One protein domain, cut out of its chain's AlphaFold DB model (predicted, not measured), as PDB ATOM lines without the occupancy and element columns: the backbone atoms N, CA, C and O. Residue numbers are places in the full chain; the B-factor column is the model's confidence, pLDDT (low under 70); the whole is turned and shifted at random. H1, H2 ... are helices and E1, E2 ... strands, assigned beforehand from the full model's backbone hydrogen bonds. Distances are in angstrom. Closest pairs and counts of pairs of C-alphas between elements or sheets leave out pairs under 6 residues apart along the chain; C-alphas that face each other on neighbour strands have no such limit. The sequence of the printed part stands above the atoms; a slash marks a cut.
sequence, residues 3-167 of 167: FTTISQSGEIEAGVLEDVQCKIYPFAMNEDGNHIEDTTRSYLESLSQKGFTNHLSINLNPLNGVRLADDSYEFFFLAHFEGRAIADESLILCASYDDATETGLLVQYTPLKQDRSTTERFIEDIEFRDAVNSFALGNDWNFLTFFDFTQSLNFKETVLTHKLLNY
ATOM      1  N   PHE A   3      46.920 -34.769 -61.990       86.12
ATOM      2  CA  PHE A   3      46.208 -35.057 -60.754       86.12
ATOM      3  C   PHE A   3      45.026 -34.100 -60.645       86.12
ATOM      4  O   PHE A   3      45.176 -32.914 -60.915       86.12
ATOM      5  N   THR A   4      43.853 -34.596 -60.289       85.88
ATOM      6  CA  THR A   4      42.637 -33.787 -60.217       85.88
ATOM      7  C   THR A   4      41.992 -33.978 -58.860       85.88
ATOM      8  O   THR A   4      41.728 -35.115 -58.481       85.88
ATOM      9  N   THR A   5      41.701 -32.884 -58.168       80.69
ATOM     10  CA  THR A   5      40.929 -32.861 -56.923       80.69
ATOM     11  C   THR A   5      39.593 -32.172 -57.187       80.69
ATOM     12  O   THR A   5      39.536 -31.141 -57.849       80.69
ATOM     13  N   ILE A   6      38.505 -32.746 -56.690       76.44
ATOM     14  CA  ILE A   6      37.166 -32.169 -56.700       76.44
ATOM     15  C   ILE A   6      36.926 -31.646 -55.287       76.44
ATOM     16  O   ILE A   6      36.955 -32.400 -54.327       76.44
ATOM     17  N   SER A   7      36.747 -30.347 -55.120       70.12
ATOM     18  CA  SER A   7      36.464 -29.787 -53.804       70.12
ATOM     19  C   SER A   7      35.017 -30.077 -53.381       70.12
ATOM     20  O   SER A   7      34.154 -30.407 -54.199       70.12
ATOM     21  N   GLN A   8      34.697 -29.831 -52.107       63.88
ATOM     22  CA  GLN A   8      33.317 -29.919 -51.607       63.88
ATOM     23  C   GLN A   8      32.355 -28.921 -52.287       63.88
ATOM     24  O   GLN A   8      31.141 -29.126 -52.255       63.88
ATOM     25  N   SER A   9      32.868 -27.844 -52.903       66.81
ATOM     26  CA  SER A   9      32.078 -26.917 -53.730       66.81
ATOM     27  C   SER A   9      31.834 -27.445 -55.153       66.81
ATOM     28  O   SER A   9      31.075 -26.832 -55.905       66.81
ATOM     29  N   GLY A  10      32.430 -28.585 -55.517       67.88
ATOM     30  CA  GLY A  10      32.402 -29.161 -56.860       67.88
ATOM     31  C   GLY A  10      33.388 -28.504 -57.828       67.88
ATOM     32  O   GLY A  10      33.326 -28.772 -59.028       67.88
ATOM     33  N   GLU A  11      34.274 -27.636 -57.335       76.06
ATOM     34  CA  GLU A  11      35.333 -27.042 -58.146       76.06
ATOM     35  C   GLU A  11      36.428 -28.070 -58.403       76.06
ATOM     36  O   GLU A  11      36.803 -28.846 -57.525       76.06
ATOM     37  N   ILE A  12      36.913 -28.089 -59.640       80.06
ATOM     38  CA  ILE A  12      37.959 -29.004 -60.065       80.06
ATOM     39  C   ILE A  12      39.287 -28.259 -60.018       80.06
ATOM     40  O   ILE A  12      39.511 -27.332 -60.798       80.06
ATOM     41  N   GLU A  13      40.172 -28.705 -59.139       84.25
ATOM     42  CA  GLU A  13      41.552 -28.253 -59.067       84.25
ATOM     43  C   GLU A  13      42.459 -29.276 -59.745       84.25
ATOM     44  O   GLU A  13      42.416 -30.472 -59.454       84.25
ATOM     45  N   ALA A  14      43.272 -28.803 -60.685       86.94
ATOM     46  CA  ALA A  14      44.244 -29.630 -61.382       86.94
ATOM     47  C   ALA A  14      45.647 -29.367 -60.832       86.94
ATOM     48  O   ALA A  14      46.068 -28.219 -60.679       86.94
ATOM     49  N   GLY A  15      46.381 -30.447 -60.602       90.94
ATOM     50  CA  GLY A  15      47.785 -30.458 -60.243       90.94
ATOM     51  C   GLY A  15      48.596 -31.375 -61.153       90.94
ATOM     52  O   GLY A  15      48.072 -32.141 -61.970       90.94
ATOM     53  N   VAL A  16      49.912 -31.295 -61.013       93.81
ATOM     54  CA  VAL A  16      50.869 -32.146 -61.715       93.81
ATOM     55  C   VAL A  16      51.484 -33.100 -60.708       93.81
ATOM     56  O   VAL A  16      52.065 -32.672 -59.716       93.81
ATOM     57  N   LEU A  17      51.348 -34.397 -60.969       92.75
ATOM     58  CA  LEU A  17      51.997 -35.425 -60.164       92.75
ATOM     59  C   LEU A  17      53.510 -35.390 -60.429       92.75
ATOM     60  O   LEU A  17      53.935 -35.458 -61.586       92.75
ATOM     61  N   GLU A  18      54.305 -35.283 -59.365       92.31
ATOM     62  CA  GLU A  18      55.762 -35.125 -59.414       92.31
ATOM     63  C   GLU A  18      56.456 -36.102 -58.451       92.31
ATOM     64  O   GLU A  18      55.935 -36.437 -57.381       92.31
ATOM     65  N   ASP A  19      57.656 -36.551 -58.830       89.56
ATOM     66  CA  ASP A  19      58.538 -37.350 -57.970       89.56
ATOM     67  C   ASP A  19      59.308 -36.431 -57.017       89.56
ATOM     68  O   ASP A  19      60.511 -36.193 -57.144       89.56
ATOM     69  N   VAL A  20      58.562 -35.810 -56.109       89.50
ATOM     70  CA  VAL A  20      59.085 -34.886 -55.109       89.50
ATOM     71  C   VAL A  20      58.694 -35.365 -53.721       89.50
ATOM     72  O   VAL A  20      57.566 -35.790 -53.472       89.50
ATOM     73  N   GLN A  21      59.652 -35.301 -52.803       87.44
ATOM     74  CA  GLN A  21      59.453 -35.689 -51.414       87.44
ATOM     75  C   GLN A  21      59.191 -34.464 -50.543       87.44
ATOM     76  O   GLN A  21      59.762 -33.393 -50.763       87.44
ATOM     77  N   CYS A  22      58.367 -34.647 -49.511       89.69
ATOM     78  CA  CYS A  22      58.186 -33.627 -48.489       89.69
ATOM     79  C   CYS A  22      59.506 -33.410 -47.740       89.69
ATOM     80  O   CYS A  22      60.118 -34.362 -47.253       89.69
ATOM     81  N   LYS A  23      59.927 -32.149 -47.605       88.44
ATOM     82  CA  LYS A  23      61.133 -31.780 -46.842       88.44
ATOM     83  C   LYS A  23      61.010 -32.102 -45.353       88.44
ATOM     84  O   LYS A  23      62.022 -32.326 -44.694       88.44
ATOM     85  N   ILE A  24      59.781 -32.112 -44.832       87.12
ATOM     86  CA  ILE A  24      59.502 -32.435 -43.438       87.12
ATOM     87  C   ILE A  24      58.846 -33.807 -43.374       87.12
ATOM     88  O   ILE A  24      57.800 -34.045 -43.976       87.12
ATOM     89  N   TYR A  25      59.449 -34.713 -42.608       86.44
ATOM     90  CA  TYR A  25      58.821 -35.992 -42.323       86.44
ATOM     91  C   TYR A  25      57.656 -35.782 -41.339       86.44
ATOM     92  O   TYR A  25      57.907 -35.260 -40.247       86.44
ATOM     93  N   PRO A  26      56.409 -36.184 -41.668       84.12
ATOM     94  CA  PRO A  26      55.231 -35.841 -40.865       84.12
ATOM     95  C   PRO A  26      55.296 -36.241 -39.384       84.12
ATOM     96  O   PRO A  26      54.717 -35.552 -38.553       84.12
ATOM     97  N   PHE A  27      56.019 -37.310 -39.025       84.75
ATOM     98  CA  PHE A  27      56.160 -37.741 -37.622       84.75
ATOM     99  C   PHE A  27      57.410 -37.184 -36.912       84.75
ATOM    100  O   PHE A  27      57.607 -37.440 -35.732       84.75
ATOM    101  N   ALA A  28      58.282 -36.428 -37.592       72.81
ATOM    102  CA  ALA A  28      59.541 -35.930 -37.015       72.81
ATOM    103  C   ALA A  28      59.463 -34.495 -36.450       72.81
ATOM    104  O   ALA A  28      60.502 -33.897 -36.168       72.81
ATOM    105  N   MET A  29      58.274 -33.897 -36.316       63.47
ATOM    106  CA  MET A  29      58.163 -32.512 -35.835       63.47
ATOM    107  C   MET A  29      58.507 -32.394 -34.339       63.47
ATOM    108  O   MET A  29      57.952 -33.080 -33.496       63.47
ATOM    109  N   ASN A  30      59.444 -31.521 -33.976       51.31
ATOM    110  CA  ASN A  30      60.098 -31.587 -32.659       51.31
ATOM    111  C   ASN A  30      59.334 -30.930 -31.487       51.31
ATOM    112  O   ASN A  30      59.771 -31.086 -30.349       51.31
ATOM    113  N   GLU A  31      58.217 -30.229 -31.720       52.44
ATOM    114  CA  GLU A  31      57.425 -29.602 -30.637       52.44
ATOM    115  C   GLU A  31      55.989 -30.159 -30.529       52.44
ATOM    116  O   GLU A  31      55.498 -30.320 -29.414       52.44
ATOM    117  N   ASP A  32      55.391 -30.595 -31.650       53.31
ATOM    118  CA  ASP A  32      54.055 -31.221 -31.745       53.31
ATOM    119  C   ASP A  32      54.064 -32.596 -32.460       53.31
ATOM    120  O   ASP A  32      53.010 -33.140 -32.780       53.31
ATOM    121  N   GLY A  33      55.227 -33.196 -32.749       52.06
ATOM    122  CA  GLY A  33      55.336 -34.365 -33.650       52.06
ATOM    123  C   GLY A  33      54.618 -35.625 -33.196       52.06
ATOM    124  O   GLY A  33      54.188 -36.407 -34.041       52.06
ATOM    125  N   ASN A  34      54.382 -35.774 -31.892       60.16
ATOM    126  CA  ASN A  34      53.535 -36.856 -31.401       60.16
ATOM    127  C   ASN A  34      52.071 -36.658 -31.809       60.16
ATOM    128  O   ASN A  34      51.354 -37.635 -31.950       60.16
ATOM    129  N   HIS A  35      51.603 -35.432 -32.062       79.56
ATOM    130  CA  HIS A  35      50.200 -35.184 -32.383       79.56
ATOM    131  C   HIS A  35      49.782 -35.798 -33.723       79.56
ATOM    132  O   HIS A  35      48.716 -36.410 -33.805       79.56
ATOM    133  N   ILE A  36      50.608 -35.674 -34.768       86.38
ATOM    134  CA  ILE A  36      50.308 -36.263 -36.083       86.38
ATOM    135  C   ILE A  36      50.393 -37.791 -35.997       86.38
ATOM    136  O   ILE A  36      49.492 -38.474 -36.486       86.38
ATOM    137  N   GLU A  37      51.416 -38.339 -35.337       89.12
ATOM    138  CA  GLU A  37      51.552 -39.790 -35.161       89.12
ATOM    139  C   GLU A  37      50.409 -40.380 -34.309       89.12
ATOM    140  O   GLU A  37      49.764 -41.340 -34.732       89.12
ATOM    141  N   ASP A  38      50.079 -39.774 -33.165       88.00
ATOM    142  CA  ASP A  38      48.994 -40.202 -32.268       88.00
ATOM    143  C   ASP A  38      47.615 -40.076 -32.933       88.00
ATOM    144  O   ASP A  38      46.739 -40.933 -32.761       88.00
ATOM    145  N   THR A  39      47.409 -39.030 -33.741       89.94
ATOM    146  CA  THR A  39      46.175 -38.864 -34.524       89.94
ATOM    147  C   THR A  39      46.089 -39.926 -35.615       89.94
ATOM    148  O   THR A  39      45.051 -40.573 -35.759       89.94
ATOM    149  N   THR A  40      47.189 -40.171 -36.335       90.69
ATOM    150  CA  THR A  40      47.270 -41.246 -37.335       90.69
ATOM    151  C   THR A  40      46.952 -42.593 -36.692       90.69
ATOM    152  O   THR A  40      46.133 -43.347 -37.217       90.69
ATOM    153  N   ARG A  41      47.531 -42.872 -35.516       90.56
ATOM    154  CA  ARG A  41      47.259 -44.075 -34.723       90.56
ATOM    155  C   ARG A  41      45.780 -44.222 -34.417       90.56
ATOM    156  O   ARG A  41      45.215 -45.278 -34.672       90.56
ATOM    157  N   SER A  42      45.166 -43.157 -33.910       89.44
ATOM    158  CA  SER A  42      43.755 -43.138 -33.523       89.44
ATOM    159  C   SER A  42      42.838 -43.432 -34.716       89.44
ATOM    160  O   SER A  42      41.881 -44.198 -34.590       89.44
ATOM    161  N   TYR A  43      43.146 -42.884 -35.898       89.81
ATOM    162  CA  TYR A  43      42.419 -43.213 -37.125       89.81
ATOM    163  C   TYR A  43      42.608 -44.678 -37.531       89.81
ATOM    164  O   TYR A  43      41.616 -45.360 -37.785       89.81
ATOM    165  N   LEU A  44      43.843 -45.187 -37.552       89.69
ATOM    166  CA  LEU A  44      44.115 -46.593 -37.878       89.69
ATOM    167  C   LEU A  44      43.420 -47.554 -36.901       89.69
ATOM    168  O   LEU A  44      42.845 -48.558 -37.317       89.69
ATOM    169  N   GLU A  45      43.405 -47.226 -35.610       88.88
ATOM    170  CA  GLU A  45      42.673 -47.959 -34.574       88.88
ATOM    171  C   GLU A  45      41.162 -47.950 -34.807       88.88
ATOM    172  O   GLU A  45      40.514 -48.974 -34.609       88.88
ATOM    173  N   SER A  46      40.601 -46.834 -35.281       86.81
ATOM    174  CA  SER A  46      39.172 -46.754 -35.612       86.81
ATOM    175  C   SER A  46      38.777 -47.608 -36.825       86.81
ATOM    176  O   SER A  46      37.627 -48.044 -36.917       86.81
ATOM    177  N   LEU A  47      39.718 -47.858 -37.743       82.75
ATOM    178  CA  LEU A  47      39.529 -48.719 -38.917       82.75
ATOM    179  C   LEU A  47      39.765 -50.200 -38.578       82.75
ATOM    180  O   LEU A  47      39.081 -51.080 -39.103       82.75
ATOM    181  N   SER A  48      40.700 -50.481 -37.666       77.94
ATOM    182  CA  SER A  48      41.021 -51.832 -37.213       77.94
ATOM    183  C   SER A  48      39.871 -52.439 -36.408       77.94
ATOM    184  O   SER A  48      39.616 -52.101 -35.254       77.94
ATOM    185  N   GLN A  49      39.199 -53.430 -36.991       68.94
ATOM    186  CA  GLN A  49      38.160 -54.198 -36.295       68.94
ATOM    187  C   GLN A  49      38.740 -55.304 -35.391       68.94
ATOM    188  O   GLN A  49      37.981 -56.051 -34.766       68.94
ATOM    189  N   LYS A  50      40.075 -55.474 -35.340       61.38
ATOM    190  CA  LYS A  50      40.726 -56.638 -34.719       61.38
ATOM    191  C   LYS A  50      41.932 -56.288 -33.839       61.38
ATOM    192  O   LYS A  50      43.040 -56.032 -34.311       61.38
ATOM    193  N   GLY A  51      41.749 -56.520 -32.538       60.44
ATOM    194  CA  GLY A  51      42.825 -56.669 -31.555       60.44
ATOM    195  C   GLY A  51      43.477 -55.361 -31.103       60.44
ATOM    196  O   GLY A  51      43.216 -54.292 -31.635       60.44
ATOM    197  N   PHE A  52      44.338 -55.465 -30.090       62.41
ATOM    198  CA  PHE A  52      45.107 -54.340 -29.556       62.41
ATOM    199  C   PHE A  52      46.259 -53.985 -30.508       62.41
ATOM    200  O   PHE A  52      47.091 -54.845 -30.791       62.41
ATOM    201  N   THR A  53      46.340 -52.738 -30.971       71.00
ATOM    202  CA  THR A  53      47.362 -52.250 -31.923       71.00
ATOM    203  C   THR A  53      48.354 -51.268 -31.304       71.00
ATOM    204  O   THR A  53      49.328 -50.901 -31.952       71.00
ATOM    205  N   ASN A  54      48.188 -50.902 -30.028       71.81
ATOM    206  CA  ASN A  54      49.023 -49.906 -29.338       71.81
ATOM    207  C   ASN A  54      50.522 -50.257 -29.299       71.81
ATOM    208  O   ASN A  54      51.349 -49.383 -29.079       71.81
ATOM    209  N   HIS A  55      50.873 -51.534 -29.467       78.75
ATOM    210  CA  HIS A  55      52.258 -52.010 -29.489       78.75
ATOM    211  C   HIS A  55      52.870 -52.041 -30.897       78.75
ATOM    212  O   HIS A  55      54.058 -52.317 -31.028       78.75
ATOM    213  N   LEU A  56      52.066 -51.823 -31.942       83.75
ATOM    214  CA  LEU A  56      52.524 -51.828 -33.325       83.75
ATOM    215  C   LEU A  56      53.001 -50.431 -33.715       83.75
ATOM    216  O   LEU A  56      52.307 -49.434 -33.485       83.75
ATOM    217  N   SER A  57      54.171 -50.362 -34.338       86.94
ATOM    218  CA  SER A  57      54.655 -49.144 -34.985       86.94
ATOM    219  C   SER A  57      53.793 -48.808 -36.203       86.94
ATOM    220  O   SER A  57      53.213 -49.695 -36.837       86.94
ATOM    221  N   ILE A  58      53.689 -47.517 -36.520       89.62
ATOM    222  CA  ILE A  58      53.029 -47.053 -37.742       89.62
ATOM    223  C   ILE A  58      54.086 -46.961 -38.834       89.62
ATOM    224  O   ILE A  58      55.079 -46.250 -38.687       89.62
ATOM    225  N   ASN A  59      53.847 -47.649 -39.942       90.00
ATOM    226  CA  ASN A  59      54.606 -47.459 -41.166       90.00
ATOM    227  C   ASN A  59      53.968 -46.325 -41.964       90.00
ATOM    228  O   ASN A  59      52.779 -46.392 -42.281       90.00
ATOM    229  N   LEU A  60      54.761 -45.309 -42.300       90.25
ATOM    230  CA  LEU A  60      54.357 -44.189 -43.144       90.25
ATOM    231  C   LEU A  60      55.174 -44.212 -44.438       90.25
ATOM    232  O   LEU A  60      56.315 -43.755 -44.484       90.25
ATOM    233  N   ASN A  61      54.581 -44.761 -45.492       90.25
ATOM    234  CA  ASN A  61      55.243 -44.917 -46.781       90.25
ATOM    235  C   ASN A  61      54.958 -43.701 -47.672       90.25
ATOM    236  O   ASN A  61      53.785 -43.424 -47.930       90.25
ATOM    237  N   PRO A  62      55.971 -42.983 -48.182       91.12
ATOM    238  CA  PRO A  62      55.748 -41.910 -49.147       91.12
ATOM    239  C   PRO A  62      55.222 -42.472 -50.475       91.12
ATOM    240  O   PRO A  62      55.678 -43.519 -50.936       91.12
ATOM    241  N   LEU A  63      54.266 -41.771 -51.088       91.62
ATOM    242  CA  LEU A  63      53.684 -42.127 -52.385       91.62
ATOM    243  C   LEU A  63      54.181 -41.178 -53.479       91.62
ATOM    244  O   LEU A  63      54.988 -41.573 -54.319       91.62
ATOM    245  N   ASN A  64      53.713 -39.930 -53.470       91.62
ATOM    246  CA  ASN A  64      54.050 -38.918 -54.470       91.62
ATOM    247  C   ASN A  64      53.806 -37.503 -53.936       91.62
ATOM    248  O   ASN A  64      53.059 -37.311 -52.971       91.62
ATOM    249  N   GLY A  65      54.387 -36.517 -54.618       93.31
ATOM    250  CA  GLY A  65      53.983 -35.122 -54.513       93.31
ATOM    251  C   GLY A  65      53.038 -34.731 -55.648       93.31
ATOM    252  O   GLY A  65      53.008 -35.360 -56.711       93.31
ATOM    253  N   VAL A  66      52.248 -33.692 -55.418       94.12
ATOM    254  CA  VAL A  66      51.425 -33.027 -56.425       94.12
ATOM    255  C   VAL A  66      51.682 -31.537 -56.316       94.12
ATOM    256  O   VAL A  66      51.450 -30.953 -55.261       94.12
ATOM    257  N   ARG A  67      52.139 -30.924 -57.408       94.00
ATOM    258  CA  ARG A  67      52.222 -29.470 -57.517       94.00
ATOM    259  C   ARG A  67      50.893 -28.922 -58.015       94.00
ATOM    260  O   ARG A  67      50.438 -29.305 -59.095       94.00
ATOM    261  N   LEU A  68      50.275 -28.050 -57.234       90.56
ATOM    262  CA  LEU A  68      49.008 -27.403 -57.560       90.56
ATOM    263  C   LEU A  68      49.221 -26.193 -58.485       90.56
ATOM    264  O   LEU A  68      50.346 -25.790 -58.784       90.56
ATOM    265  N   ALA A  69      48.121 -25.626 -58.981       87.69
ATOM    266  CA  ALA A  69      48.149 -24.520 -59.940       87.69
ATOM    267  C   ALA A  69      48.740 -23.212 -59.376       87.69
ATOM    268  O   ALA A  69      49.194 -22.368 -60.147       87.69
ATOM    269  N   ASP A  70      48.730 -23.043 -58.056       88.00
ATOM    270  CA  ASP A  70      49.317 -21.913 -57.331       88.00
ATOM    271  C   ASP A  70      50.782 -22.156 -56.911       88.00
ATOM    272  O   ASP A  70      51.324 -21.402 -56.106       88.00
ATOM    273  N   ASP A  71      51.417 -23.199 -57.462       86.19
ATOM    274  CA  ASP A  71      52.763 -23.686 -57.127       86.19
ATOM    275  C   ASP A  71      52.933 -24.183 -55.677       86.19
ATOM    276  O   ASP A  71      54.056 -24.465 -55.245       86.19
ATOM    277  N   SER A  72      51.838 -24.367 -54.933       89.94
ATOM    278  CA  SER A  72      51.862 -25.106 -53.670       89.94
ATOM    279  C   SER A  72      51.969 -26.620 -53.907       89.94
ATOM    280  O   SER A  72      51.789 -27.111 -55.026       89.94
ATOM    281  N   TYR A  73      52.299 -27.372 -52.853       91.56
ATOM    282  CA  TYR A  73      52.467 -28.823 -52.926       91.56
ATOM    283  C   TYR A  73      51.588 -29.558 -51.917       91.56
ATOM    284  O   TYR A  73      51.544 -29.206 -50.736       91.56
ATOM    285  N   GLU A  74      50.979 -30.645 -52.385       93.38
ATOM    286  CA  GLU A  74      50.430 -31.711 -51.551       93.38
ATOM    287  C   GLU A  74      51.343 -32.943 -51.624       93.38
ATOM    288  O   GLU A  74      51.801 -33.337 -52.697       93.38
ATOM    289  N   PHE A  75      51.590 -33.580 -50.485       94.44
ATOM    290  CA  PHE A  75      52.397 -34.791 -50.370       94.44
ATOM    291  C   PHE A  75      51.554 -35.923 -49.803       94.44
ATOM    292  O   PHE A  75      50.947 -35.793 -48.739       94.44
ATOM    293  N   PHE A  76      51.545 -37.055 -50.497       93.50
ATOM    294  CA  PHE A  76      50.727 -38.203 -50.136       93.50
ATOM    295  C   PHE A  76      51.574 -39.315 -49.534       93.50
ATOM    296  O   PHE A  76      52.640 -39.667 -50.043       93.50
ATOM    297  N   PHE A  77      51.052 -39.907 -48.466       93.38
ATOM    298  CA  PHE A  77      51.658 -41.021 -47.756       93.38
ATOM    299  C   PHE A  77      50.610 -42.100 -47.492       93.38
ATOM    300  O   PHE A  77      49.440 -41.805 -47.256       93.38
ATOM    301  N   LEU A  78      51.037 -43.357 -47.487       92.94
ATOM    302  CA  LEU A  78      50.242 -44.491 -47.041       92.94
ATOM    303  C   LEU A  78      50.642 -44.852 -45.611       92.94
ATOM    304  O   LEU A  78      51.771 -45.286 -45.375       92.94
ATOM    305  N   ALA A  79      49.707 -44.720 -44.675       92.88
ATOM    306  CA  ALA A  79      49.890 -45.115 -43.287       92.88
ATOM    307  C   ALA A  79      49.166 -46.434 -42.986       92.88
ATOM    308  O   ALA A  79      48.011 -46.625 -43.376       92.88
ATOM    309  N   HIS A  80      49.843 -47.334 -42.275       90.75
ATOM    310  CA  HIS A  80      49.299 -48.605 -41.789       90.75
ATOM    311  C   HIS A  80      50.127 -49.122 -40.605       90.75
ATOM    312  O   HIS A  80      51.260 -48.688 -40.393       90.75
ATOM    313  N   PHE A  81      49.591 -50.066 -39.830       88.88
ATOM    314  CA  PHE A  81      50.382 -50.730 -38.790       88.88
ATOM    315  C   PHE A  81      51.378 -51.722 -39.395       88.88
ATOM    316  O   PHE A  81      51.052 -52.460 -40.328       88.88
ATOM    317  N   GLU A  82      52.585 -51.776 -38.832       83.62
ATOM    318  CA  GLU A  82      53.622 -52.714 -39.257       83.62
ATOM    319  C   GLU A  82      53.112 -54.167 -39.238       83.62
ATOM    320  O   GLU A  82      52.452 -54.616 -38.296       83.62
ATOM    321  N   GLY A  83      53.376 -54.908 -40.320       74.94
ATOM    322  CA  GLY A  83      52.895 -56.283 -40.496       74.94
ATOM    323  C   GLY A  83      51.392 -56.413 -40.786       74.94
ATOM    324  O   GLY A  83      50.901 -57.534 -40.903       74.94
ATOM    325  N   ARG A  84      50.662 -55.296 -40.925       72.81
ATOM    326  CA  ARG A  84      49.226 -55.243 -41.248       72.81
ATOM    327  C   ARG A  84      48.929 -54.311 -42.425       72.81
ATOM    328  O   ARG A  84      48.025 -53.483 -42.368       72.81
ATOM    329  N   ALA A  85      49.687 -54.447 -43.510       67.44
ATOM    330  CA  ALA A  85      49.381 -53.772 -44.770       67.44
ATOM    331  C   ALA A  85      48.137 -54.413 -45.417       67.44
ATOM    332  O   ALA A  85      48.239 -55.314 -46.245       67.44
ATOM    333  N   ILE A  86      46.950 -53.996 -44.972       76.88
ATOM    334  CA  ILE A  86      45.645 -54.422 -45.492       76.88
ATOM    335  C   ILE A  86      44.850 -53.158 -45.815       76.88
ATOM    336  O   ILE A  86      44.825 -52.230 -45.005       76.88
ATOM    337  N   ALA A  87      44.180 -53.112 -46.973       75.94
ATOM    338  CA  ALA A  87      43.470 -51.912 -47.436       75.94
ATOM    339  C   ALA A  87      42.466 -51.383 -46.405       75.94
ATOM    340  O   ALA A  87      42.389 -50.182 -46.166       75.94
ATOM    341  N   ASP A  88      41.729 -52.299 -45.780       75.94
ATOM    342  CA  ASP A  88      40.675 -52.036 -44.799       75.94
ATOM    343  C   ASP A  88      41.215 -51.431 -43.488       75.94
ATOM    344  O   ASP A  88      40.458 -50.827 -42.736       75.94
ATOM    345  N   GLU A  89      42.517 -51.571 -43.223       84.31
ATOM    346  CA  GLU A  89      43.196 -51.090 -42.012       84.31
ATOM    347  C   GLU A  89      44.258 -50.021 -42.336       84.31
ATOM    348  O   GLU A  89      45.133 -49.742 -41.518       84.31
ATOM    349  N   SER A  90      44.202 -49.430 -43.535       89.62
ATOM    350  CA  SER A  90      45.163 -48.428 -44.009       89.62
ATOM    351  C   SER A  90      44.483 -47.098 -44.328       89.62
ATOM    352  O   SER A  90      43.306 -47.042 -44.697       89.62
ATOM    353  N   LEU A  91      45.244 -46.009 -44.243       91.19
ATOM    354  CA  LEU A  91      44.785 -44.673 -44.611       91.19
ATOM    355  C   LEU A  91      45.812 -43.945 -45.477       91.19
ATOM    356  O   LEU A  91      47.014 -44.187 -45.392       91.19
ATOM    357  N   ILE A  92      45.318 -43.035 -46.302       92.31
ATOM    358  CA  ILE A  92      46.109 -42.057 -47.033       92.31
ATOM    359  C   ILE A  92      46.200 -40.804 -46.164       92.31
ATOM    360  O   ILE A  92      45.181 -40.237 -45.761       92.31
ATOM    361  N   LEU A  93      47.427 -40.383 -45.888       93.12
ATOM    362  CA  LEU A  93      47.762 -39.131 -45.228       93.12
ATOM    363  C   LEU A  93      48.186 -38.135 -46.310       93.12
ATOM    364  O   LEU A  93      49.107 -38.404 -47.077       93.12
ATOM    365  N   CYS A  94      47.496 -37.002 -46.384       93.12
ATOM    366  CA  CYS A  94      47.823 -35.890 -47.270       93.12
ATOM    367  C   CYS A  94      48.392 -34.754 -46.425       93.12
ATOM    368  O   CYS A  94      47.721 -34.300 -45.500       93.12
ATOM    369  N   ALA A  95      49.611 -34.316 -46.724       92.31
ATOM    370  CA  ALA A  95      50.277 -33.226 -46.029       92.31
ATOM    371  C   ALA A  95      50.536 -32.056 -46.985       92.31
ATOM    372  O   ALA A  95      50.988 -32.268 -48.106       92.31
ATOM    373  N   SER A  96      50.308 -30.834 -46.526       92.38
ATOM    374  CA  SER A  96      50.712 -29.601 -47.207       92.38
ATOM    375  C   SER A  96      51.467 -28.713 -46.227       92.38
ATOM    376  O   SER A  96      51.263 -28.820 -45.016       92.38
ATOM    377  N   TYR A  97      52.334 -27.829 -46.715       90.94
ATOM    378  CA  TYR A  97      52.956 -26.832 -45.842       90.94
ATOM    379  C   TYR A  97      51.899 -25.868 -45.292       90.94
ATOM    380  O   TYR A  97      50.927 -25.550 -45.980       90.94
ATOM    381  N   ASP A  98      52.061 -25.450 -44.038       87.19
ATOM    382  CA  ASP A  98      51.163 -24.483 -43.395       87.19
ATOM    383  C   ASP A  98      51.311 -23.077 -43.988       87.19
ATOM    384  O   ASP A  98      50.330 -22.344 -44.129       87.19
ATOM    385  N   ASP A  99      52.535 -22.725 -44.367       84.75
ATOM    386  CA  ASP A  99      52.898 -21.479 -45.008       84.75
ATOM    387  C   ASP A  99      54.111 -21.637 -45.949       84.75
ATOM    388  O   ASP A  99      54.693 -22.710 -46.127       84.75
ATOM    389  N   ALA A 100      54.512 -20.526 -46.573       84.19
ATOM    390  CA  ALA A 100      55.643 -20.486 -47.500       84.19
ATOM    391  C   ALA A 100      57.021 -20.673 -46.831       84.19
ATOM    392  O   ALA A 100      58.026 -20.779 -47.532       84.19
ATOM    393  N   THR A 101      57.099 -20.656 -45.497       84.31
ATOM    394  CA  THR A 101      58.336 -20.926 -44.749       84.31
ATOM    395  C   THR A 101      58.618 -22.417 -44.621       84.31
ATOM    396  O   THR A 101      59.746 -22.775 -44.282       84.31
ATOM    397  N   GLU A 102      57.634 -23.269 -44.939       85.06
ATOM    398  CA  GLU A 102      57.749 -24.730 -44.926       85.06
ATOM    399  C   GLU A 102      58.244 -25.258 -43.571       85.06
ATOM    400  O   GLU A 102      59.096 -26.147 -43.510       85.06
ATOM    401  N   THR A 103      57.760 -24.672 -42.472       82.75
ATOM    402  CA  THR A 103      58.158 -25.064 -41.111       82.75
ATOM    403  C   THR A 103      57.104 -25.914 -40.403       82.75
ATOM    404  O   THR A 103      57.469 -26.720 -39.543       82.75
ATOM    405  N   GLY A 104      55.835 -25.804 -40.805       83.81
ATOM    406  CA  GLY A 104      54.722 -26.620 -40.334       83.81
ATOM    407  C   GLY A 104      54.072 -27.447 -41.448       83.81
ATOM    408  O   GLY A 104      54.353 -27.286 -42.638       83.81
ATOM    409  N   LEU A 105      53.203 -28.379 -41.046       88.38
ATOM    410  CA  LEU A 105      52.414 -29.211 -41.949       88.38
ATOM    411  C   LEU A 105      50.949 -29.193 -41.518       88.38
ATOM    412  O   LEU A 105      50.626 -29.397 -40.347       88.38
ATOM    413  N   LEU A 106      50.063 -29.030 -42.491       88.69
ATOM    414  CA  LEU A 106      48.641 -29.315 -42.371       88.69
ATOM    415  C   LEU A 106      48.393 -30.722 -42.905       88.69
ATOM    416  O   LEU A 106      48.837 -31.055 -44.001       88.69
ATOM    417  N   VAL A 107      47.693 -31.551 -42.128       90.50
ATOM    418  CA  VAL A 107      47.493 -32.966 -42.458       90.50
ATOM    419  C   VAL A 107      46.013 -33.319 -42.530       90.50
ATOM    420  O   VAL A 107      45.234 -33.000 -41.633       90.50
ATOM    421  N   GLN A 108      45.640 -34.026 -43.592       90.38
ATOM    422  CA  GLN A 108      44.320 -34.609 -43.797       90.38
ATOM    423  C   GLN A 108      44.422 -36.128 -43.935       90.38
ATOM    424  O   GLN A 108      45.394 -36.657 -44.474       90.38
ATOM    425  N   TYR A 109      43.383 -36.831 -43.486       89.38
ATOM    426  CA  TYR A 109      43.333 -38.290 -43.466       89.38
ATOM    427  C   TYR A 109      42.173 -38.792 -44.317       89.38
ATOM    428  O   TYR A 109      41.064 -38.267 -44.249       89.38
ATOM    429  N   THR A 110      42.414 -39.824 -45.116       89.19
ATOM    430  CA  THR A 110      41.387 -40.473 -45.935       89.19
ATOM    431  C   THR A 110      41.553 -41.988 -45.839       89.19
ATOM    432  O   THR A 110      42.622 -42.484 -46.181       89.19
ATOM    433  N   PRO A 111      40.548 -42.753 -45.377       87.88
ATOM    434  CA  PRO A 111      40.632 -44.213 -45.366       87.88
ATOM    435  C   PRO A 111      40.904 -44.760 -46.772       87.88
ATOM    436  O   PRO A 111      40.295 -44.297 -47.738       87.88
ATOM    437  N   LEU A 112      41.792 -45.751 -46.898       86.06
ATOM    438  CA  LEU A 112      42.137 -46.310 -48.210       86.06
ATOM    439  C   LEU A 112      40.956 -47.083 -48.821       86.06
ATOM    440  O   LEU A 112      40.722 -47.012 -50.028       86.06
ATOM    441  N   LYS A 113      40.178 -47.780 -47.987       77.75
ATOM    442  CA  LYS A 113      38.938 -48.450 -48.386       77.75
ATOM    443  C   LYS A 113      37.749 -47.844 -47.648       77.75
ATOM    444  O   LYS A 113      37.690 -47.864 -46.422       77.75
ATOM    445  N   GLN A 114      36.782 -47.323 -48.398       66.44
ATOM    446  CA  GLN A 114      35.513 -46.855 -47.848       66.44
ATOM    447  C   GLN A 114      34.374 -47.200 -48.814       66.44
ATOM    448  O   GLN A 114      34.453 -46.895 -50.006       66.44
ATOM    449  N   ASP A 115      33.300 -47.796 -48.290       57.50
ATOM    450  CA  ASP A 115      32.192 -48.353 -49.084       57.50
ATOM    451  C   ASP A 115      31.422 -47.314 -49.924       57.50
ATOM    452  O   ASP A 115      30.617 -47.694 -50.777       57.50
ATOM    453  N   ARG A 116      31.603 -46.002 -49.681       50.62
ATOM    454  CA  ARG A 116      30.745 -44.951 -50.266       50.62
ATOM    455  C   ARG A 116      31.384 -43.597 -50.599       50.62
ATOM    456  O   ARG A 116      30.639 -42.706 -50.996       50.62
ATOM    457  N   SER A 117      32.698 -43.408 -50.494       52.97
ATOM    458  CA  SER A 117      33.322 -42.133 -50.887       52.97
ATOM    459  C   SER A 117      34.192 -42.307 -52.130       52.97
ATOM    460  O   SER A 117      35.200 -43.010 -52.129       52.97
ATOM    461  N   THR A 118      33.803 -41.651 -53.222       59.00
ATOM    462  CA  THR A 118      34.778 -41.138 -54.187       59.00
ATOM    463  C   THR A 118      35.765 -40.301 -53.386       59.00
ATOM    464  O   THR A 118      35.340 -39.377 -52.698       59.00
ATOM    465  N   THR A 119      37.067 -40.584 -53.459       63.16
ATOM    466  CA  THR A 119      38.094 -39.793 -52.747       63.16
ATOM    467  C   THR A 119      38.238 -38.369 -53.261       63.16
ATOM    468  O   THR A 119      39.188 -37.689 -52.889       63.16
ATOM    469  N   GLU A 120      37.349 -37.962 -54.172       78.38
ATOM    470  CA  GLU A 120      37.357 -36.709 -54.921       78.38
ATOM    471  C   GLU A 120      38.689 -36.424 -55.637       78.38
ATOM    472  O   GLU A 120      38.843 -35.400 -56.276       78.38
ATOM    473  N   ARG A 121      39.639 -37.360 -55.597       88.31
ATOM    474  CA  ARG A 121      40.985 -37.252 -56.141       88.31
ATOM    475  C   ARG A 121      41.205 -38.324 -57.192       88.31
ATOM    476  O   ARG A 121      40.936 -39.506 -56.940       88.31
ATOM    477  N   PHE A 122      41.720 -37.907 -58.338       90.88
ATOM    478  CA  PHE A 122      41.911 -38.729 -59.523       90.88
ATOM    479  C   PHE A 122      43.295 -38.504 -60.123       90.88
ATOM    480  O   PHE A 122      43.789 -37.381 -60.186       90.88
ATOM    481  N   ILE A 123      43.899 -39.579 -60.610       91.69
ATOM    482  CA  ILE A 123      45.037 -39.538 -61.521       91.69
ATOM    483  C   ILE A 123      44.465 -39.796 -62.909       91.69
ATOM    484  O   ILE A 123      44.021 -40.906 -63.199       91.69
ATOM    485  N   GLU A 124      44.442 -38.764 -63.749       88.75
ATOM    486  CA  GLU A 124      43.684 -38.765 -65.003       88.75
ATOM    487  C   GLU A 124      42.203 -39.102 -64.751       88.75
ATOM    488  O   GLU A 124      41.477 -38.268 -64.213       88.75
ATOM    489  N   ASP A 125      41.750 -40.308 -65.097       87.88
ATOM    490  CA  ASP A 125      40.389 -40.792 -64.845       87.88
ATOM    491  C   ASP A 125      40.315 -41.960 -63.845       87.88
ATOM    492  O   ASP A 125      39.263 -42.576 -63.675       87.88
ATOM    493  N   ILE A 126      41.421 -42.261 -63.162       91.00
ATOM    494  CA  ILE A 126      41.515 -43.321 -62.158       91.00
ATOM    495  C   ILE A 126      41.439 -42.725 -60.755       91.00
ATOM    496  O   ILE A 126      42.194 -41.815 -60.421       91.00
ATOM    497  N   GLU A 127      40.546 -43.254 -59.912       90.12
ATOM    498  CA  GLU A 127      40.458 -42.843 -58.507       90.12
ATOM    499  C   GLU A 127      41.802 -43.065 -57.806       90.12
ATOM    500  O   GLU A 127      42.376 -44.156 -57.850       90.12
ATOM    501  N   PHE A 128      42.293 -42.036 -57.114       90.81
ATOM    502  CA  PHE A 128      43.602 -42.077 -56.465       90.81
ATOM    503  C   PHE A 128      43.719 -43.244 -55.477       90.81
ATOM    504  O   PHE A 128      44.724 -43.951 -55.466       90.81
ATOM    505  N   ARG A 129      42.656 -43.522 -54.708       88.62
ATOM    506  CA  ARG A 129      42.619 -44.674 -53.795       88.62
ATOM    507  C   ARG A 129      42.805 -46.010 -54.509       88.62
ATOM    508  O   ARG A 129      43.480 -46.884 -53.979       88.62
ATOM    509  N   ASP A 130      42.225 -46.168 -55.699       88.88
ATOM    510  CA  ASP A 130      42.286 -47.419 -56.451       88.88
ATOM    511  C   ASP A 130      43.711 -47.630 -56.957       88.88
ATOM    512  O   ASP A 130      44.235 -48.743 -56.887       88.88
ATOM    513  N   ALA A 131      44.367 -46.549 -57.387       91.25
ATOM    514  CA  ALA A 131      45.778 -46.564 -57.742       91.25
ATOM    515  C   ALA A 131      46.661 -46.952 -56.547       91.25
ATOM    516  O   ALA A 131      47.452 -47.889 -56.658       91.25
ATOM    517  N   VAL A 132      46.498 -46.295 -55.393       90.88
ATOM    518  CA  VAL A 132      47.285 -46.586 -54.178       90.88
ATOM    519  C   VAL A 132      47.072 -48.022 -53.708       90.88
ATOM    520  O   VAL A 132      48.036 -48.715 -53.402       90.88
ATOM    521  N   ASN A 133      45.828 -48.498 -53.703       88.00
ATOM    522  CA  ASN A 133      45.497 -49.863 -53.310       88.00
ATOM    523  C   ASN A 133      46.132 -50.894 -54.261       88.00
ATOM    524  O   ASN A 133      46.747 -51.858 -53.814       88.00
ATOM    525  N   SER A 134      46.066 -50.645 -55.574       89.00
ATOM    526  CA  SER A 134      46.675 -51.519 -56.586       89.00
ATOM    527  C   SER A 134      48.199 -51.557 -56.503       89.00
ATOM    528  O   SER A 134      48.790 -52.603 -56.751       89.00
ATOM    529  N   PHE A 135      48.834 -50.440 -56.143       88.56
ATOM    530  CA  PHE A 135      50.274 -50.381 -55.909       88.56
ATOM    531  C   PHE A 135      50.676 -51.102 -54.621       88.56
ATOM    532  O   PHE A 135      51.583 -51.927 -54.635       88.56
ATOM    533  N   ALA A 136      50.001 -50.802 -53.510       84.12
ATOM    534  CA  ALA A 136      50.395 -51.279 -52.190       84.12
ATOM    535  C   ALA A 136      50.078 -52.764 -51.960       84.12
ATOM    536  O   ALA A 136      50.808 -53.428 -51.228       84.12
ATOM    537  N   LEU A 137      48.994 -53.275 -52.556       77.81
ATOM    538  CA  LEU A 137      48.496 -54.642 -52.340       77.81
ATOM    539  C   LEU A 137      48.469 -55.491 -53.616       77.81
ATOM    540  O   LEU A 137      48.077 -56.659 -53.584       77.81
ATOM    541  N   GLY A 138      48.900 -54.931 -54.747       73.19
ATOM    542  CA  GLY A 138      49.103 -55.699 -55.963       73.19
ATOM    543  C   GLY A 138      50.338 -56.582 -55.829       73.19
ATOM    544  O   GLY A 138      51.459 -56.089 -55.811       73.19
ATOM    545  N   ASN A 139      50.130 -57.896 -55.754       55.97
ATOM    546  CA  ASN A 139      51.163 -58.874 -55.391       55.97
ATOM    547  C   ASN A 139      52.357 -59.019 -56.365       55.97
ATOM    548  O   ASN A 139      53.252 -59.795 -56.054       55.97
ATOM    549  N   ASP A 140      52.418 -58.311 -57.501       57.09
ATOM    550  CA  ASP A 140      53.366 -58.641 -58.587       57.09
ATOM    551  C   ASP A 140      53.942 -57.441 -59.373       57.09
ATOM    552  O   ASP A 140      54.527 -57.612 -60.448       57.09
ATOM    553  N   TRP A 141      53.806 -56.207 -58.886       64.88
ATOM    554  CA  TRP A 141      54.263 -55.042 -59.650       64.88
ATOM    555  C   TRP A 141      55.698 -54.644 -59.272       64.88
ATOM    556  O   TRP A 141      55.952 -54.162 -58.175       64.88
ATOM    557  N   ASN A 142      56.648 -54.816 -60.200       70.94
ATOM    558  CA  ASN A 142      58.080 -54.503 -60.026       70.94
ATOM    559  C   ASN A 142      58.400 -52.987 -59.992       70.94
ATOM    560  O   ASN A 142      59.430 -52.560 -60.516       70.94
ATOM    561  N   PHE A 143      57.525 -52.156 -59.429       80.44
ATOM    562  CA  PHE A 143      57.775 -50.721 -59.299       80.44
ATOM    563  C   PHE A 143      58.384 -50.426 -57.931       80.44
ATOM    564  O   PHE A 143      57.867 -50.856 -56.904       80.44
ATOM    565  N   LEU A 144      59.494 -49.686 -57.922       82.00
ATOM    566  CA  LEU A 144      60.167 -49.287 -56.684       82.00
ATOM    567  C   LEU A 144      59.454 -48.120 -55.995       82.00
ATOM    568  O   LEU A 144      59.546 -47.979 -54.778       82.00
ATOM    569  N   THR A 145      58.750 -47.291 -56.768       87.38
ATOM    570  CA  THR A 145      58.034 -46.113 -56.279       87.38
ATOM    571  C   THR A 145      56.617 -46.065 -56.844       87.38
ATOM    572  O   THR A 145      56.336 -46.592 -57.925       87.38
ATOM    573  N   PHE A 146      55.714 -45.402 -56.119       90.94
ATOM    574  CA  PHE A 146      54.364 -45.151 -56.617       90.94
ATOM    575  C   PHE A 146      54.394 -44.239 -57.852       90.94
ATOM    576  O   PHE A 146      53.635 -44.456 -58.795       90.94
ATOM    577  N   PHE A 147      55.313 -43.269 -57.902       90.75
ATOM    578  CA  PHE A 147      55.505 -42.427 -59.080       90.75
ATOM    579  C   PHE A 147      55.804 -43.265 -60.334       90.75
ATOM    580  O   PHE A 147      55.079 -43.147 -61.322       90.75
ATOM    581  N   ASP A 148      56.780 -44.175 -60.285       90.12
ATOM    582  CA  ASP A 148      57.122 -45.045 -61.422       90.12
ATOM    583  C   ASP A 148      55.936 -45.902 -61.870       90.12
ATOM    584  O   ASP A 148      55.698 -46.078 -63.068       90.12
ATOM    585  N   PHE A 149      55.154 -46.399 -60.906       91.31
ATOM    586  CA  PHE A 149      53.924 -47.128 -61.186       91.31
ATOM    587  C   PHE A 149      52.927 -46.276 -61.981       91.31
ATOM    588  O   PHE A 149      52.405 -46.741 -62.998       91.31
ATOM    589  N   THR A 150      52.709 -45.019 -61.581       91.75
ATOM    590  CA  THR A 150      51.821 -44.106 -62.319       91.75
ATOM    591  C   THR A 150      52.331 -43.805 -63.726       91.75
ATOM    592  O   THR A 150      51.529 -43.664 -64.636       91.75
ATOM    593  N   GLN A 151      53.646 -43.770 -63.956       90.38
ATOM    594  CA  GLN A 151      54.206 -43.503 -65.287       90.38
ATOM    595  C   GLN A 151      54.203 -44.729 -66.218       90.38
ATOM    596  O   GLN A 151      54.578 -44.620 -67.390       90.38
ATOM    597  N   SER A 152      53.801 -45.903 -65.730       90.31
ATOM    598  CA  SER A 152      53.794 -47.125 -66.531       90.31
ATOM    599  C   SER A 152      52.755 -47.080 -67.660       90.31
ATOM    600  O   SER A 152      51.632 -46.606 -67.498       90.31
ATOM    601  N   LEU A 153      53.110 -47.638 -68.823       88.38
ATOM    602  CA  LEU A 153      52.223 -47.712 -69.998       88.38
ATOM    603  C   LEU A 153      50.910 -48.459 -69.717       88.38
ATOM    604  O   LEU A 153      49.901 -48.204 -70.369       88.38
ATOM    605  N   ASN A 154      50.936 -49.393 -68.769       88.56
ATOM    606  CA  ASN A 154      49.806 -50.224 -68.375       88.56
ATOM    607  C   ASN A 154      49.158 -49.779 -67.056       88.56
ATOM    608  O   ASN A 154      48.297 -50.502 -66.564       88.56
ATOM    609  N   PHE A 155      49.513 -48.608 -66.505       91.25
ATOM    610  CA  PHE A 155      49.014 -48.105 -65.216       91.25
ATOM    611  C   PHE A 155      47.503 -48.309 -65.054       91.25
ATOM    612  O   PHE A 155      47.041 -48.991 -64.139       91.25
ATOM    613  N   LYS A 156      46.728 -47.789 -66.009       91.62
ATOM    614  CA  LYS A 156      45.267 -47.863 -65.998       91.62
ATOM    615  C   LYS A 156      44.737 -49.298 -66.017       91.62
ATOM    616  O   LYS A 156      43.852 -49.645 -65.240       91.62
ATOM    617  N   GLU A 157      45.270 -50.131 -66.907       89.81
ATOM    618  CA  GLU A 157      44.856 -51.531 -67.046       89.81
ATOM    619  C   GLU A 157      45.178 -52.328 -65.779       89.81
ATOM    620  O   GLU A 157      44.346 -53.103 -65.303       89.81
ATOM    621  N   THR A 158      46.345 -52.078 -65.188       88.62
ATOM    622  CA  THR A 158      46.761 -52.668 -63.920       88.62
ATOM    623  C   THR A 158      45.797 -52.305 -62.792       88.62
ATOM    624  O   THR A 158      45.318 -53.206 -62.100       88.62
ATOM    625  N   VAL A 159      45.463 -51.020 -62.625       90.00
ATOM    626  CA  VAL A 159      44.541 -50.584 -61.564       90.00
ATOM    627  C   VAL A 159      43.155 -51.204 -61.745       90.00
ATOM    628  O   VAL A 159      42.582 -51.747 -60.801       90.00
ATOM    629  N   LEU A 160      42.622 -51.189 -62.970       89.19
ATOM    630  CA  LEU A 160      41.307 -51.762 -63.264       89.19
ATOM    631  C   LEU A 160      41.271 -53.281 -63.055       89.19
ATOM    632  O   LEU A 160      40.293 -53.802 -62.521       89.19
ATOM    633  N   THR A 161      42.338 -53.989 -63.427       87.31
ATOM    634  CA  THR A 161      42.450 -55.439 -63.214       87.31
ATOM    635  C   THR A 161      42.493 -55.770 -61.728       87.31
ATOM    636  O   THR A 161      41.757 -56.641 -61.271       87.31
ATOM    637  N   HIS A 162      43.306 -55.048 -60.953       85.25
ATOM    638  CA  HIS A 162      43.361 -55.232 -59.507       85.25
ATOM    639  C   HIS A 162      42.000 -54.960 -58.854       85.25
ATOM    640  O   HIS A 162      41.573 -55.727 -57.991       85.25
ATOM    641  N   LYS A 163      41.294 -53.912 -59.300       82.38
ATOM    642  CA  LYS A 163      39.940 -53.605 -58.834       82.38
ATOM    643  C   LYS A 163      38.968 -54.752 -59.119       82.38
ATOM    644  O   LYS A 163      38.288 -55.174 -58.198       82.38
ATOM    645  N   LEU A 164      38.950 -55.302 -60.337       82.31
ATOM    646  CA  LEU A 164      38.074 -56.426 -60.717       82.31
ATOM    647  C   LEU A 164      38.338 -57.726 -59.940       82.31
ATOM    648  O   LEU A 164      37.442 -58.554 -59.820       82.31
ATOM    649  N   LEU A 165      39.571 -57.953 -59.485       80.44
ATOM    650  CA  LEU A 165      39.934 -59.180 -58.769       80.44
ATOM    651  C   LEU A 165      39.649 -59.103 -57.265       80.44
ATOM    652  O   LEU A 165      39.510 -60.145 -56.626       80.44
ATOM    653  N   ASN A 166      39.583 -57.893 -56.706       71.12
ATOM    654  CA  ASN A 166      39.494 -57.665 -55.263       71.12
ATOM    655  C   ASN A 166      38.189 -56.978 -54.814       71.12
ATOM    656  O   ASN A 166      37.995 -56.802 -53.608       71.12
ATOM    657  N   TYR A 167      37.306 -56.618 -55.752       64.12
ATOM    658  CA  TYR A 167      35.962 -56.072 -55.520       64.12
ATOM    659  C   TYR A 167      34.924 -56.804 -56.370       64.12
ATOM    660  O   TYR A 167      33.801 -57.004 -55.854       64.12
TER     661      TYR A 167
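Overview. This is residues 3 to 167 of the 167 residues of an uncharacterized protein of Pseudomonas helleri (UniProt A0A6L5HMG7). A strongly twisted sheet of seven strands, curled like part of a barrel, has H1 on one face and H2 and H3 on the other. H4 packs on H2, away from the sheet; the hairpin E1 and E2, with E7, makes one end of the sheet, and E3 to E6 make the rest. The printed part has 165 residues, with elements in the order E1 E2 H1 E3 E4 E5 E6 E7 H2 H3 H4. The sheet's order is E6 E5 E4 E3 E2 E1 E7, antiparallel throughout, and the class is mixed, helices and strands. The whole is compact, with a radius of gyration of the C-alphas of 15.7 A, and spans 44 by 43 by 33 A.

Arrangement. E1, residues 3 to 6, and E2, residues 12 to 18, form a hairpin, with N 5 and O 13 at 2.8 A. E2 is staggered: residues 12 to 15 pair with E1, and residues 16 to 18 with E3, residues 58 to 67, where N 16 and O 67 are 2.8 A apart. E3, E4 (residues 73 to 81), E5 (residues 91 to 97) and E6 (residues 105 to 111) form a meander, each strand the antiparallel neighbour of the one before. Within hydrogen-bond range are N 61 and O 78 at 2.9 A, N 77 and O 93 at 2.8 A, and N 94 and O 108 at 2.9 A. H1, residues 33 to 47, is on the sheet at a height of 7.6 A, along the strands, at 27 degrees to E5 on the local plane; the closest C-alphas of H1 and E4 are those of Leu 44 and His 80, 6.8 A. E7, residues 121 to 123, is the edge strand beside E1, with N 4 and O 122 at 2.8 A. H2, residues 128 to 137, is on the opposite face from H1, over E4 at a height of 8.7 A, giving three layers, helices on both faces of a sheet. H3, residues 146 to 150, is on the same face as H2 and touches it, closest at the C-alphas of Phe 135 and Phe 146, 6.7 A. H4, residues 155 to 166, is not on the sheet; its residues 158 to 163 alone touch H2, closest at the C-alphas of Ser 134 and Val 159, 5.5 A. Every O i to N i+4 pair is within hydrogen-bond range in H2, H3 and H4, and 10 of 11 in H1.

Along the chain. E1 begins at C-alpha 3, (46.208, -35.057, -60.754). H1 is 22.0 A long, E3 26.5 A and E4 26.2 A. H4 ends at C-alpha 166, (39.494, -57.665, -55.263).

Size, cuts and confidence. The C-alphas farthest apart, those of Glu 31 and Leu 164, are 44.7 A apart. The printed part has no cut, and the link E2 to H1 is long, 14 residues. Confidence is under 70 in 24 residues, among them 29 to 34 and 114 to 119.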